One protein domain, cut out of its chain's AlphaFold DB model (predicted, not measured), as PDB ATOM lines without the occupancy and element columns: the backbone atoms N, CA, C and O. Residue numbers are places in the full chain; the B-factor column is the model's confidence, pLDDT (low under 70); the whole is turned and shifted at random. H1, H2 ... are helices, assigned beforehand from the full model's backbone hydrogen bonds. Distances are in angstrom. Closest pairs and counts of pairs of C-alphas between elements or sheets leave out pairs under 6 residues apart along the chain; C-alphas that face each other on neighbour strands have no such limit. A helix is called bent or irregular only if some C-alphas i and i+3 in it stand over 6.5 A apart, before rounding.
ATOM      1  N   ALA A  26     -21.711 -35.915 -57.392       83.94
ATOM      2  CA  ALA A  26     -21.079 -37.170 -57.790       83.94
ATOM      3  C   ALA A  26     -21.884 -38.382 -57.304       83.94
ATOM      4  O   ALA A  26     -21.936 -39.403 -57.990       83.94
ATOM      5  N   GLU A  27     -22.531 -38.265 -56.147       88.31
ATOM      6  CA  GLU A  27     -23.424 -39.294 -55.625       88.31
ATOM      7  C   GLU A  27     -24.678 -39.460 -56.492       88.31
ATOM      8  O   GLU A  27     -24.995 -40.585 -56.886       88.31
ATOM      9  N   GLU A  28     -25.330 -38.360 -56.880       87.94
ATOM     10  CA  GLU A  28     -26.485 -38.419 -57.783       87.94
ATOM     11  C   GLU A  28     -26.106 -38.951 -59.171       87.94
ATOM     12  O   GLU A  28     -26.804 -39.798 -59.720       87.94
ATOM     13  N   LEU A  29     -24.964 -38.545 -59.729       88.62
ATOM     14  CA  LEU A  29     -24.480 -39.109 -60.995       88.62
ATOM     15  C   LEU A  29     -24.218 -40.618 -60.890       88.62
ATOM     16  O   LEU A  29     -24.470 -41.365 -61.836       88.62
ATOM     17  N   ASN A  30     -23.731 -41.090 -59.739       87.62
ATOM     18  CA  ASN A  30     -23.519 -42.515 -59.524       87.62
ATOM     19  C   ASN A  30     -24.846 -43.279 -59.424       87.62
ATOM     20  O   ASN A  30     -24.976 -44.345 -60.023       87.62
ATOM     21  N   ARG A  31     -25.842 -42.725 -58.718       89.88
ATOM     22  CA  ARG A  31     -27.210 -43.274 -58.677       89.88
ATOM     23  C   ARG A  31     -27.810 -43.373 -60.079       89.88
ATOM     24  O   ARG A  31     -28.299 -44.440 -60.442       89.88
ATOM     25  N   LEU A  32     -27.654 -42.323 -60.884       90.06
ATOM     26  CA  LEU A  32     -28.143 -42.271 -62.260       90.06
ATOM     27  C   LEU A  32     -27.557 -43.397 -63.102       90.06
ATOM     28  O   LEU A  32     -28.288 -44.148 -63.745       90.06
ATOM     29  N   GLY A  33     -26.232 -43.547 -63.055       84.75
ATOM     30  CA  GLY A  33     -25.534 -44.588 -63.800       84.75
ATOM     31  C   GLY A  33     -25.985 -45.995 -63.410       84.75
ATOM     32  O   GLY A  33     -26.162 -46.839 -64.290       84.75
ATOM     33  N   ARG A  34     -26.208 -46.252 -62.113       89.88
ATOM     34  CA  ARG A  34     -26.691 -47.555 -61.631       89.88
ATOM     35  C   ARG A  34     -28.102 -47.856 -62.129       89.88
ATOM     36  O   ARG A  34     -28.286 -48.893 -62.761       89.88
ATOM     37  N   ASN A  35     -29.047 -46.938 -61.924       86.19
ATOM     38  CA  ASN A  35     -30.442 -47.123 -62.337       86.19
ATOM     39  C   ASN A  35     -30.550 -47.295 -63.855       86.19
ATOM     40  O   ASN A  35     -31.210 -48.206 -64.340       86.19
ATOM     41  N   PHE A  36     -29.827 -46.477 -64.618       83.12
ATOM     42  CA  PHE A  36     -29.805 -46.583 -66.071       83.12
ATOM     43  C   PHE A  36     -29.204 -47.910 -66.560       83.12
ATOM     44  O   PHE A  36     -29.745 -48.545 -67.462       83.12
ATOM     45  N   SER A  37     -28.111 -48.368 -65.940       81.69
ATOM     46  CA  SER A  37     -27.494 -49.658 -66.283       81.69
ATOM     47  C   SER A  37     -28.418 -50.836 -65.975       81.69
ATOM     48  O   SER A  37     -28.437 -51.808 -66.729       81.69
ATOM     49  N   GLN A  38     -29.184 -50.747 -64.885       83.75
ATOM     50  CA  GLN A  38     -30.178 -51.748 -64.517       83.75
ATOM     51  C   GLN A  38     -31.333 -51.785 -65.524       83.75
ATOM     52  O   GLN A  38     -31.621 -52.853 -66.054       83.75
ATOM     53  N   LEU A  39     -31.890 -50.626 -65.891       82.06
ATOM     54  CA  LEU A  39     -32.915 -50.516 -66.935       82.06
ATOM     55  C   LEU A  39     -32.456 -51.122 -68.264       82.06
ATOM     56  O   LEU A  39     -33.200 -51.862 -68.902       82.06
ATOM     57  N   ILE A  40     -31.216 -50.837 -68.680       80.25
ATOM     58  CA  ILE A  40     -30.642 -51.443 -69.884       80.25
ATOM     59  C   ILE A  40     -30.552 -52.957 -69.720       80.25
ATOM     60  O   ILE A  40     -30.953 -53.682 -70.623       80.25
ATOM     61  N   ARG A  41     -30.026 -53.456 -68.597       80.25
ATOM     62  CA  ARG A  41     -29.882 -54.898 -68.375       80.25
ATOM     63  C   ARG A  41     -31.232 -55.612 -68.439       80.25
ATOM     64  O   ARG A  41     -31.341 -56.600 -69.154       80.25
ATOM     65  N   GLU A  42     -32.252 -55.069 -67.789       73.31
ATOM     66  CA  GLU A  42     -33.614 -55.611 -67.821       73.31
ATOM     67  C   GLU A  42     -34.220 -55.554 -69.232       73.31
ATOM     68  O   GLU A  42     -34.794 -56.535 -69.708       73.31
ATOM     69  N   ALA A  43     -34.014 -54.454 -69.963       72.31
ATOM     70  CA  ALA A  43     -34.440 -54.348 -71.357       72.31
ATOM     71  C   ALA A  43     -33.740 -55.379 -72.265       72.31
ATOM     72  O   ALA A  43     -34.369 -55.923 -73.171       72.31
ATOM     73  N   LEU A  44     -32.460 -55.677 -72.014       71.75
ATOM     74  CA  LEU A  44     -31.669 -56.675 -72.746       71.75
ATOM     75  C   LEU A  44     -32.029 -58.127 -72.394       71.75
ATOM     76  O   LEU A  44     -31.785 -59.020 -73.213       71.75
ATOM     77  N   GLU A  45     -32.537 -58.367 -71.184       67.38
ATOM     78  CA  GLU A  45     -32.986 -59.676 -70.686       67.38
ATOM     79  C   GLU A  45     -34.444 -59.982 -71.065       67.38
ATOM     80  O   GLU A  45     -34.868 -61.137 -71.008       67.38
ATOM     81  N   SER A  46     -35.194 -58.980 -71.539       65.50
ATOM     82  CA  SER A  46     -36.534 -59.169 -72.096       65.50
ATOM     83  C   SER A  46     -36.519 -60.162 -73.276       65.50
ATOM     84  O   SER A  46     -35.676 -60.039 -74.173       65.50
ATOM     85  N   PRO A  47     -37.485 -61.105 -73.359       58.94
ATOM     86  CA  PRO A  47     -37.617 -62.046 -74.479       58.94
ATOM     87  C   PRO A  47     -37.665 -61.355 -75.850       58.94
ATOM     88  O   PRO A  47     -37.197 -61.899 -76.845       58.94
ATOM     89  N   GLN A  48     -38.173 -60.122 -75.881       58.22
ATOM     90  CA  GLN A  48     -38.304 -59.279 -77.072       58.22
ATOM     91  C   GLN A  48     -36.935 -58.846 -77.633       58.22
ATOM     92  O   GLN A  48     -36.792 -58.609 -78.830       58.22
ATOM     93  N   PHE A  49     -35.900 -58.774 -76.791       59.22
ATOM     94  CA  PHE A  49     -34.558 -58.358 -77.199       59.22
ATOM     95  C   PHE A  49     -33.748 -59.504 -77.829       59.22
ATOM     96  O   PHE A  49     -32.838 -59.261 -78.621       59.22
ATOM     97  N   GLN A  50     -34.078 -60.765 -77.527       59.09
ATOM     98  CA  GLN A  50     -33.423 -61.943 -78.117       59.09
ATOM     99  C   GLN A  50     -33.639 -62.023 -79.638       59.09
ATOM    100  O   GLN A  50     -32.708 -62.354 -80.371       59.09
ATOM    101  N   GLU A  51     -34.830 -61.662 -80.123       56.50
ATOM    102  CA  GLU A  51     -35.139 -61.578 -81.558       56.50
ATOM    103  C   GLU A  51     -34.422 -60.397 -82.224       56.50
ATOM    104  O   GLU A  51     -33.782 -60.551 -83.266       56.50
ATOM    105  N   ILE A  52     -34.405 -59.246 -81.549       58.34
ATOM    106  CA  ILE A  52     -33.735 -58.027 -82.008       58.34
ATOM    107  C   ILE A  52     -32.203 -58.198 -82.073       58.34
ATOM    108  O   ILE A  52     -31.562 -57.641 -82.966       58.34
ATOM    109  N   ARG A  53     -31.584 -59.013 -81.200       56.19
ATOM    110  CA  ARG A  53     -30.130 -59.294 -81.218       56.19
ATOM    111  C   ARG A  53     -29.636 -59.811 -82.567       56.19
ATOM    112  O   ARG A  53     -28.498 -59.521 -82.929       56.19
ATOM    113  N   ARG A  54     -30.453 -60.564 -83.307       59.12
ATOM    114  CA  ARG A  54     -30.032 -61.162 -84.582       59.12
ATOM    115  C   ARG A  54     -29.981 -60.140 -85.722       59.12
ATOM    116  O   ARG A  54     -29.125 -60.260 -86.592       59.12
ATOM    117  N   GLU A  55     -30.843 -59.126 -85.688       56.19
ATOM    118  CA  GLU A  55     -30.881 -58.037 -86.678       56.19
ATOM    119  C   GLU A  55     -30.009 -56.832 -86.274       56.19
ATOM    120  O   GLU A  55     -29.400 -56.187 -87.132       56.19
ATOM    121  N   ILE A  56     -29.863 -56.560 -84.970       58.44
ATOM    122  CA  ILE A  56     -29.008 -55.479 -84.458       58.44
ATOM    123  C   ILE A  56     -27.525 -55.851 -84.458       58.44
ATOM    124  O   ILE A  56     -26.712 -54.975 -84.713       58.44
ATOM    125  N   ALA A  57     -27.124 -57.109 -84.230       58.81
ATOM    126  CA  ALA A  57     -25.696 -57.460 -84.190       58.81
ATOM    127  C   ALA A  57     -24.947 -57.054 -85.472       58.81
ATOM    128  O   ALA A  57     -23.832 -56.546 -85.403       58.81
ATOM    129  N   THR A  58     -25.589 -57.194 -86.632       59.59
ATOM    130  CA  THR A  58     -25.000 -56.838 -87.930       59.59
ATOM    131  C   THR A  58     -24.949 -55.325 -88.161       59.59
ATOM    132  O   THR A  58     -24.008 -54.833 -88.771       59.59
ATOM    133  N   SER A  59     -25.938 -54.570 -87.675       55.88
ATOM    134  CA  SER A  59     -26.017 -53.112 -87.868       55.88
ATOM    135  C   SER A  59     -25.264 -52.318 -86.790       55.88
ATOM    136  O   SER A  59     -24.664 -51.288 -87.087       55.88
ATOM    137  N   ALA A  60     -25.216 -52.819 -85.556       58.56
ATOM    138  CA  ALA A  60     -24.464 -52.230 -84.452       58.56
ATOM    139  C   ALA A  60     -22.952 -52.374 -84.631       58.56
ATOM    140  O   ALA A  60     -22.221 -51.498 -84.182       58.56
ATOM    141  N   GLN A  61     -22.467 -53.427 -85.295       58.41
ATOM    142  CA  GLN A  61     -21.034 -53.598 -85.547       58.41
ATOM    143  C   GLN A  61     -20.466 -52.443 -86.389       58.41
ATOM    144  O   GLN A  61     -19.450 -51.862 -86.015       58.41
ATOM    145  N   THR A  62     -21.188 -52.026 -87.432       61.31
ATOM    146  CA  THR A  62     -20.828 -50.870 -88.269       61.31
ATOM    147  C   THR A  62     -20.873 -49.556 -87.487       61.31
ATOM    148  O   THR A  62     -19.959 -48.744 -87.583       61.31
ATOM    149  N   VAL A  63     -21.899 -49.359 -86.648       63.81
ATOM    150  CA  VAL A  63     -22.014 -48.153 -85.807       63.81
ATOM    151  C   VAL A  63     -20.906 -48.103 -84.757       63.81
ATOM    152  O   VAL A  63     -20.351 -47.041 -84.501       63.81
ATOM    153  N   ILE A  64     -20.551 -49.241 -84.153       61.12
ATOM    154  CA  ILE A  64     -19.447 -49.329 -83.193       61.12
ATOM    155  C   ILE A  64     -18.130 -48.977 -83.878       61.12
ATOM    156  O   ILE A  64     -17.346 -48.238 -83.291       61.12
ATOM    157  N   GLU A  65     -17.886 -49.460 -85.096       64.00
ATOM    158  CA  GLU A  65     -16.683 -49.127 -85.867       64.00
ATOM    159  C   GLU A  65     -16.618 -47.638 -86.221       64.00
ATOM    160  O   GLU A  65     -15.595 -47.008 -85.958       64.00
ATOM    161  N   GLU A  66     -17.710 -47.044 -86.706       63.16
ATOM    162  CA  GLU A  66     -17.779 -45.608 -87.006       63.16
ATOM    163  C   GLU A  66     -17.619 -44.742 -85.747       63.16
ATOM    164  O   GLU A  66     -16.883 -43.754 -85.752       63.16
ATOM    165  N   VAL A  67     -18.242 -45.132 -84.632       64.88
ATOM    166  CA  VAL A  67     -18.103 -44.438 -83.345       64.88
ATOM    167  C   VAL A  67     -16.682 -44.572 -82.805       64.88
ATOM    168  O   VAL A  67     -16.136 -43.585 -82.316       64.88
ATOM    169  N   ASN A  68     -16.044 -45.742 -82.918       57.44
ATOM    170  CA  ASN A  68     -14.643 -45.905 -82.525       57.44
ATOM    171  C   ASN A  68     -13.733 -45.027 -83.385       57.44
ATOM    172  O   ASN A  68     -12.838 -44.376 -82.853       57.44
ATOM    173  N   GLU A  69     -13.983 -44.951 -84.692       62.88
ATOM    174  CA  GLU A  69     -13.205 -44.108 -85.597       62.88
ATOM    175  C   GLU A  69     -13.351 -42.619 -85.246       62.88
ATOM    176  O   GLU A  69     -12.360 -41.890 -85.204       62.88
ATOM    177  N   VAL A  70     -14.567 -42.170 -84.922       63.97
ATOM    178  CA  VAL A  70     -14.840 -40.795 -84.484       63.97
ATOM    179  C   VAL A  70     -14.234 -40.514 -83.110       63.97
ATOM    180  O   VAL A  70     -13.660 -39.448 -82.920       63.97
ATOM    181  N   ILE A  71     -14.301 -41.448 -82.157       58.91
ATOM    182  CA  ILE A  71     -13.699 -41.296 -80.822       58.91
ATOM    183  C   ILE A  71     -12.172 -41.249 -80.915       58.91
ATOM    184  O   ILE A  71     -11.549 -40.432 -80.237       58.91
ATOM    185  N   VAL A  72     -11.559 -42.088 -81.750       62.50
ATOM    186  CA  VAL A  72     -10.110 -42.081 -81.991       62.50
ATOM    187  C   VAL A  72      -9.699 -40.772 -82.665       62.50
ATOM    188  O   VAL A  72      -8.834 -40.074 -82.141       62.50
ATOM    189  N   LYS A  73     -10.396 -40.350 -83.727       60.75
ATOM    190  CA  LYS A  73     -10.151 -39.055 -84.390       60.75
ATOM    191  C   LYS A  73     -10.398 -37.863 -83.459       60.75
ATOM    192  O   LYS A  73      -9.669 -36.879 -83.517       60.75
ATOM    193  N   ALA A  74     -11.384 -37.938 -82.566       56.62
ATOM    194  CA  ALA A  74     -11.653 -36.904 -81.568       56.62
ATOM    195  C   ALA A  74     -10.579 -36.870 -80.471       56.62
ATOM    196  O   ALA A  74     -10.213 -35.788 -80.020       56.62
ATOM    197  N   ARG A  75     -10.035 -38.022 -80.062       57.16
ATOM    198  CA  ARG A  75      -8.897 -38.101 -79.132       57.16
ATOM    199  C   ARG A  75      -7.601 -37.564 -79.737       57.16
ATOM    200  O   ARG A  75      -6.798 -36.997 -79.005       57.16
ATOM    201  N   GLU A  76      -7.410 -37.724 -81.042       62.66
ATOM    202  CA  GLU A  76      -6.232 -37.237 -81.776       62.66
ATOM    203  C   GLU A  76      -6.367 -35.781 -82.256       62.66
ATOM    204  O   GLU A  76      -5.376 -35.145 -82.615       62.66
ATOM    205  N   SER A  77      -7.577 -35.219 -82.238       55.59
ATOM    206  CA  SER A  77      -7.838 -33.849 -82.676       55.59
ATOM    207  C   SER A  77      -7.435 -32.817 -81.615       55.59
ATOM    208  O   SER A  77      -7.953 -32.808 -80.496       55.59
ATOM    209  N   GLN A  78      -6.580 -31.865 -82.005       56.19
ATOM    210  CA  GLN A  78      -6.244 -30.657 -81.229       56.19
ATOM    211  C   GLN A  78      -7.481 -29.855 -80.791       56.19
ATOM    212  O   GLN A  78      -7.444 -29.182 -79.761       56.19
ATOM    213  N   VAL A  79      -8.601 -29.976 -81.515       56.78
ATOM    214  CA  VAL A  79      -9.874 -29.324 -81.172       56.78
ATOM    215  C   VAL A  79     -10.383 -29.791 -79.806       56.78
ATOM    216  O   VAL A  79     -10.894 -28.984 -79.035       56.78
ATOM    217  N   THR A  80     -10.188 -31.061 -79.449       58.69
ATOM    218  CA  THR A  80     -10.613 -31.588 -78.144       58.69
ATOM    219  C   THR A  80      -9.743 -31.043 -77.016       58.69
ATOM    220  O   THR A  80     -10.267 -30.697 -75.961       58.69
ATOM    221  N   GLN A  81      -8.432 -30.892 -77.234       60.31
ATOM    222  CA  GLN A  81      -7.549 -30.259 -76.248       60.31
ATOM    223  C   GLN A  81      -7.900 -28.784 -76.038       60.31
ATOM    224  O   GLN A  81      -8.025 -28.359 -74.894       60.31
ATOM    225  N   GLU A  82      -8.143 -28.019 -77.106       61.06
ATOM    226  CA  GLU A  82      -8.543 -26.612 -76.986       61.06
ATOM    227  C   GLU A  82      -9.907 -26.429 -76.310       61.06
ATOM    228  O   GLU A  82     -10.096 -25.481 -75.546       61.06
ATOM    229  N   VAL A  83     -10.866 -27.318 -76.576       64.19
ATOM    230  CA  VAL A  83     -12.187 -27.288 -75.935       64.19
ATOM    231  C   VAL A  83     -12.076 -27.642 -74.457       64.19
ATOM    232  O   VAL A  83     -12.655 -26.944 -73.628       64.19
ATOM    233  N   VAL A  84     -11.288 -28.662 -74.102       59.78
ATOM    234  CA  VAL A  84     -11.010 -29.011 -72.699       59.78
ATOM    235  C   VAL A  84     -10.308 -27.857 -71.982       59.78
ATOM    236  O   VAL A  84     -10.645 -27.547 -70.838       59.78
ATOM    237  N   GLN A  85      -9.377 -27.174 -72.648       61.75
ATOM    238  CA  GLN A  85      -8.626 -26.069 -72.061       61.75
ATOM    239  C   GLN A  85      -9.492 -24.811 -71.886       61.75
ATOM    240  O   GLN A  85      -9.505 -24.243 -70.797       61.75
ATOM    241  N   ARG A  86     -10.312 -24.441 -72.884       59.31
ATOM    242  CA  ARG A  86     -11.316 -23.367 -72.740       59.31
ATOM    243  C   ARG A  86     -12.352 -23.692 -71.667       59.31
ATOM    244  O   ARG A  86     -12.657 -22.831 -70.850       59.31
ATOM    245  N   ALA A  87     -12.849 -24.928 -71.626       58.31
ATOM    246  CA  ALA A  87     -13.789 -25.364 -70.598       58.31
ATOM    247  C   ALA A  87     -13.171 -25.278 -69.194       58.31
ATOM    248  O   ALA A  87     -13.836 -24.835 -68.262       58.31
ATOM    249  N   SER A  88     -11.892 -25.632 -69.045       56.66
ATOM    250  CA  SER A  88     -11.175 -25.531 -67.767       56.66
ATOM    251  C   SER A  88     -11.049 -24.078 -67.296       56.66
ATOM    252  O   SER A  88     -11.319 -23.794 -66.130       56.66
ATOM    253  N   SER A  89     -10.733 -23.147 -68.204       59.44
ATOM    254  CA  SER A  89     -10.634 -21.715 -67.886       59.44
ATOM    255  C   SER A  89     -11.986 -21.091 -67.519       59.44
ATOM    256  O   SER A  89     -12.070 -20.330 -66.559       59.44
ATOM    257  N   THR A  90     -13.071 -21.459 -68.207       60.28
ATOM    258  CA  THR A  90     -14.423 -20.989 -67.854       60.28
ATOM    259  C   THR A  90     -14.898 -21.555 -66.510       60.28
ATOM    260  O   THR A  90     -15.602 -20.881 -65.763       60.28
ATOM    261  N   VAL A  91     -14.493 -22.777 -66.152       58.44
ATOM    262  CA  VAL A  91     -14.819 -23.375 -64.848       58.44
ATOM    263  C   VAL A  91     -14.129 -22.639 -63.694       58.44
ATOM    264  O   VAL A  91     -14.732 -22.487 -62.631       58.44
ATOM    265  N   GLU A  92     -12.898 -22.154 -63.874       60.03
ATOM    266  CA  GLU A  92     -12.190 -21.374 -62.846       60.03
ATOM    267  C   GLU A  92     -12.819 -19.998 -62.598       60.03
ATOM    268  O   GLU A  92     -12.971 -19.608 -61.440       60.03
ATOM    269  N   GLU A  93     -13.270 -19.307 -63.647       58.94
ATOM    270  CA  GLU A  93     -13.982 -18.024 -63.526       58.94
ATOM    271  C   GLU A  93     -15.364 -18.169 -62.874       58.94
ATOM    272  O   GLU A  93     -15.839 -17.267 -62.182       58.94
ATOM    273  N   LEU A  94     -16.015 -19.321 -63.052       58.34
ATOM    274  CA  LEU A  94     -17.327 -19.581 -62.465       58.34
ATOM    275  C   LEU A  94     -17.240 -20.017 -60.998       58.34
ATOM    276  O   LEU A  94     -18.110 -19.638 -60.220       58.34
ATOM    277  N   LYS A  95     -16.194 -20.741 -60.578       58.94
ATOM    278  CA  LYS A  95     -16.036 -21.261 -59.201       58.94
ATOM    279  C   LYS A  95     -16.144 -20.207 -58.091       58.94
ATOM    280  O   LYS A  95     -16.486 -20.563 -56.968       58.94
ATOM    281  N   THR A  96     -15.839 -18.944 -58.376       61.75
ATOM    282  CA  THR A  96     -15.849 -17.846 -57.393       61.75
ATOM    283  C   THR A  96     -17.118 -16.992 -57.449       61.75
ATOM    284  O   THR A  96     -17.305 -16.113 -56.608       61.75
ATOM    285  N   SER A  97     -18.010 -17.247 -58.411       64.31
ATOM    286  CA  SER A  97     -19.228 -16.468 -58.614       64.31
ATOM    287  C   SER A  97     -20.421 -17.078 -57.862       64.31
ATOM    288  O   SER A  97     -20.646 -18.286 -57.958       64.31
ATOM    289  N   PRO A  98     -21.275 -16.274 -57.196       65.44
ATOM    290  CA  PRO A  98     -22.530 -16.752 -56.599       65.44
ATOM    291  C   PRO A  98     -23.489 -17.396 -57.620       65.44
ATOM    292  O   PRO A  98     -24.412 -18.121 -57.248       65.44
ATOM    293  N   VAL A  99     -23.265 -17.188 -58.920       72.44
ATOM    294  CA  VAL A  99     -23.989 -17.877 -59.997       72.44
ATOM    295  C   VAL A  99     -23.644 -19.372 -60.050       72.44
ATOM    296  O   VAL A  99     -24.524 -20.184 -60.329       72.44
ATOM    297  N   ALA A 100     -22.410 -19.773 -59.732       70.00
ATOM    298  CA  ALA A 100     -22.014 -21.181 -59.784       70.00
ATOM    299  C   ALA A 100     -22.672 -22.032 -58.698       70.00
ATOM    300  O   ALA A 100     -23.024 -23.178 -58.972       70.00
ATOM    301  N   GLU A 101     -22.908 -21.478 -57.507       72.12
ATOM    302  CA  GLU A 101     -23.626 -22.207 -56.458       72.12
ATOM    303  C   GLU A 101     -25.085 -22.457 -56.871       72.12
ATOM    304  O   GLU A 101     -25.584 -23.570 -56.744       72.12
ATOM    305  N   ASN A 102     -25.739 -21.471 -57.494       77.19
ATOM    306  CA  ASN A 102     -27.093 -21.635 -58.030       77.19
ATOM    307  C   ASN A 102     -27.161 -22.682 -59.154       77.19
ATOM    308  O   ASN A 102     -28.085 -23.493 -59.184       77.19
ATOM    309  N   ILE A 103     -26.171 -22.712 -60.053       80.69
ATOM    310  CA  ILE A 103     -26.076 -23.735 -61.108       80.69
ATOM    311  C   ILE A 103     -25.860 -25.120 -60.496       80.69
ATOM    312  O   ILE A 103     -26.509 -26.080 -60.905       80.69
ATOM    313  N   LYS A 104     -24.977 -25.234 -59.500       78.06
ATOM    314  CA  LYS A 104     -24.688 -26.492 -58.807       78.06
ATOM    315  C   LYS A 104     -25.924 -27.030 -58.087       78.06
ATOM    316  O   LYS A 104     -26.221 -28.214 -58.213       78.06
ATOM    317  N   VAL A 105     -26.663 -26.166 -57.389       85.12
ATOM    318  CA  VAL A 105     -27.924 -26.518 -56.721       85.12
ATOM    319  C   VAL A 105     -28.992 -26.912 -57.740       85.12
ATOM    320  O   VAL A 105     -29.636 -27.946 -57.576       85.12
ATOM    321  N   GLY A 106     -29.154 -26.144 -58.820       85.12
ATOM    322  CA  GLY A 106     -30.101 -26.463 -59.890       85.12
ATOM    323  C   GLY A 106     -29.807 -27.815 -60.539       85.12
ATOM    324  O   GLY A 106     -30.698 -28.652 -60.654       85.12
ATOM    325  N   LEU A 107     -28.544 -28.069 -60.885       87.25
ATOM    326  CA  LEU A 107     -28.106 -29.335 -61.469       87.25
ATOM    327  C   LEU A 107     -28.303 -30.512 -60.508       87.25
ATOM    328  O   LEU A 107     -28.771 -31.568 -60.929       87.25
ATOM    329  N   LEU A 108     -27.978 -30.330 -59.226       89.75
ATOM    330  CA  LEU A 108     -28.200 -31.340 -58.195       89.75
ATOM    331  C   LEU A 108     -29.687 -31.699 -58.080       89.75
ATOM    332  O   LEU A 108     -30.028 -32.878 -58.052       89.75
ATOM    333  N   ASN A 109     -30.567 -30.698 -58.043       89.31
ATOM    334  CA  ASN A 109     -32.009 -30.911 -57.930       89.31
ATOM    335  C   ASN A 109     -32.580 -31.618 -59.163       89.31
ATOM    336  O   ASN A 109     -33.363 -32.554 -59.022       89.31
ATOM    337  N   THR A 110     -32.147 -31.229 -60.364       89.94
ATOM    338  CA  THR A 110     -32.554 -31.913 -61.597       89.94
ATOM    339  C   THR A 110     -32.084 -33.366 -61.603       89.94
ATOM    340  O   THR A 110     -32.874 -34.260 -61.891       89.94
ATOM    341  N   LEU A 111     -30.822 -33.629 -61.243       90.31
ATOM    342  CA  LEU A 111     -30.298 -34.996 -61.169       90.31
ATOM    343  C   LEU A 111     -31.038 -35.846 -60.132       90.31
ATOM    344  O   LEU A 111     -31.296 -37.016 -60.396       90.31
ATOM    345  N   ARG A 112     -31.421 -35.262 -58.993       90.88
ATOM    346  CA  ARG A 112     -32.261 -35.929 -57.990       90.88
ATOM    347  C   ARG A 112     -33.619 -36.326 -58.546       90.88
ATOM    348  O   ARG A 112     -33.964 -37.497 -58.458       90.88
ATOM    349  N   SER A 113     -34.330 -35.388 -59.171       92.44
ATOM    350  CA  SER A 113     -35.644 -35.651 -59.775       92.44
ATOM    351  C   SER A 113     -35.565 -36.779 -60.803       92.44
ATOM    352  O   SER A 113     -36.340 -37.727 -60.760       92.44
ATOM    353  N   VAL A 114     -34.563 -36.731 -61.688       90.38
ATOM    354  CA  VAL A 114     -34.355 -37.777 -62.700       90.38
ATOM    355  C   VAL A 114     -34.029 -39.123 -62.046       90.38
ATOM    356  O   VAL A 114     -34.537 -40.159 -62.469       90.38
ATOM    357  N   ASN A 115     -33.197 -39.132 -61.002       90.38
ATOM    358  CA  ASN A 115     -32.888 -40.354 -60.264       90.38
ATOM    359  C   ASN A 115     -34.110 -40.963 -59.587       90.38
ATOM    360  O   ASN A 115     -34.230 -42.187 -59.579       90.38
ATOM    361  N   GLU A 116     -34.984 -40.145 -59.008       91.81
ATOM    362  CA  GLU A 116     -36.229 -40.586 -58.379       91.81
ATOM    363  C   GLU A 116     -37.151 -41.237 -59.413       91.81
ATOM    364  O   GLU A 116     -37.528 -42.394 -59.241       91.81
ATOM    365  N   GLU A 117     -37.393 -40.570 -60.541       91.00
ATOM    366  CA  GLU A 117     -38.215 -41.109 -61.632       91.00
ATOM    367  C   GLU A 117     -37.661 -42.430 -62.193       91.00
ATOM    368  O   GLU A 117     -38.410 -43.384 -62.419       91.00
ATOM    369  N   LEU A 118     -36.341 -42.520 -62.386       86.56
ATOM    370  CA  LEU A 118     -35.704 -43.755 -62.852       86.56
ATOM    371  C   LEU A 118     -35.754 -44.864 -61.799       86.56
ATOM    372  O   LEU A 118     -35.921 -46.023 -62.168       86.56
ATOM    373  N   SER A 119     -35.625 -44.525 -60.512       85.88
ATOM    374  CA  SER A 119     -35.754 -45.504 -59.423       85.88
ATOM    375  C   SER A 119     -37.170 -46.071 -59.393       85.88
ATOM    376  O   SER A 119     -37.337 -47.284 -59.375       85.88
ATOM    377  N   GLU A 120     -38.191 -45.217 -59.496       89.19
ATOM    378  CA  GLU A 120     -39.581 -45.671 -59.570       89.19
ATOM    379  C   GLU A 120     -39.841 -46.576 -60.776       89.19
ATOM    380  O   GLU A 120     -40.637 -47.514 -60.698       89.19
ATOM    381  N   LEU A 121     -39.224 -46.270 -61.919       85.94
ATOM    382  CA  LEU A 121     -39.380 -47.066 -63.128       85.94
ATOM    383  C   LEU A 121     -38.764 -48.463 -62.957       85.94
ATOM    384  O   LEU A 121     -39.410 -49.447 -63.324       85.94
ATOM    385  N   VAL A 122     -37.568 -48.542 -62.366       84.19
ATOM    386  CA  VAL A 122     -36.916 -49.810 -61.999       84.19
ATOM    387  C   VAL A 122     -37.786 -50.589 -61.010       84.19
ATOM    388  O   VAL A 122     -38.144 -51.730 -61.282       84.19
ATOM    389  N   GLU A 123     -38.239 -49.961 -59.922       84.88
ATOM    390  CA  GLU A 123     -39.079 -50.617 -58.908       84.88
ATOM    391  C   GLU A 123     -40.391 -51.167 -59.495       84.88
ATOM    392  O   GLU A 123     -40.840 -52.261 -59.141       84.88
ATOM    393  N   LYS A 124     -41.027 -50.427 -60.416       82.75
ATOM    394  CA  LYS A 124     -42.242 -50.880 -61.118       82.75
ATOM    395  C   LYS A 124     -41.970 -52.102 -61.998       82.75
ATOM    396  O   LYS A 124     -42.847 -52.960 -62.107       82.75
ATOM    397  N   MET A 125     -40.790 -52.196 -62.609       75.19
ATOM    398  CA  MET A 125     -40.391 -53.372 -63.384       75.19
ATOM    399  C   MET A 125     -40.069 -54.564 -62.488       75.19
ATOM    400  O   MET A 125     -40.642 -55.631 -62.703       75.19
ATOM    401  N   GLU A 126     -39.290 -54.382 -61.421       74.75
ATOM    402  CA  GLU A 126     -38.983 -55.444 -60.452       74.75
ATOM    403  C   GLU A 126     -40.251 -56.012 -59.791       74.75
ATOM    404  O   GLU A 126     -40.402 -57.226 -59.622       74.75
ATOM    405  N   LYS A 127     -41.227 -55.154 -59.466       70.44
ATOM    406  CA  LYS A 127     -42.506 -55.573 -58.869       70.44
ATOM    407  C   LYS A 127     -43.366 -56.424 -59.807       70.44
ATOM    408  O   LYS A 127     -44.129 -57.259 -59.324       70.44
TER     409      LYS A 127
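Overview. This is residues 26 to 127 of the 150 residues of an uncharacterized protein of Anaerolineae bacterium (UniProt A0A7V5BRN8). Four helices follow one another round a flat, open ring with an empty middle. H4, together with H2 the longest helix by residues, makes one long side with H1 beside it, and the two overlap where the ring closes. The kinked H2 and then H3 make the rest of the ring and, but for a few residues, stand free. The printed part has 102 residues with four named helices, H1 to H4 in chain order, and no named strand; the class is all helix. The whole is only just extended, close to loose, with a radius of gyration of the C-alphas of 19.4 A and spans of 53 by 40 by 14 A.

Along the chain. H4 is residues 98 to 127, 43.7 A from first to last C-alpha, from C-alpha 98 at (-22.530, -16.752, -56.599) to C-alpha 127 at (-42.506, -55.573, -58.869). H2, residues 47 to 76, measures 40.7 A. It has a kink of 64 degrees near residue 55, yet is neither bent nor irregular, but only just: C-alphas 55 and 58 are 6.1 A apart. H1, residues 26 to 45, measures 28.5 A and begins with C-alpha 26 at (-21.079, -37.170, -57.790). H3, residues 78 to 94, measures 24.4 A.

Arrangement. H4 touches H1 with its residues 108 to 122 alone; their closest C-alphas, those of Asn 115 and Leu 32, are 5.5 A apart. They run the same way at a shallow tilt of 29 degrees. H1 and H2 are close but not clearly touching, the closest C-alphas being those of Ala 43 and Phe 49, 7.1 A apart. H2 and H3 are about perpendicular, at 87 degrees, and close but not clearly touching, with the C-alphas of Ala 74 and Thr 80 closest at 6.4 A. H3 and H4 are also close but not clearly touching, with the C-alphas of Leu 94 and Ala 100 closest at 5.6 A; they run opposite ways at a steep tilt of 68 degrees, only just short of about perpendicular. H1 and H3 are apart, and so are H2 and H4. In H1 and H3 every O i to N i+4 pair is within hydrogen-bond range; in H2 19 of 26 are, and in H4 25 of 26.

Size, cuts and confidence. The two C-alphas farthest apart are those of Glu 51 and Thr 96, at 53.6 A. Residues 45 to 51 and 54 to 90 stand free. The printed part has no cut, and its three links are tight. The mean pLDDT of the printed part is 71.2, and residues 45 to 98 are under 70.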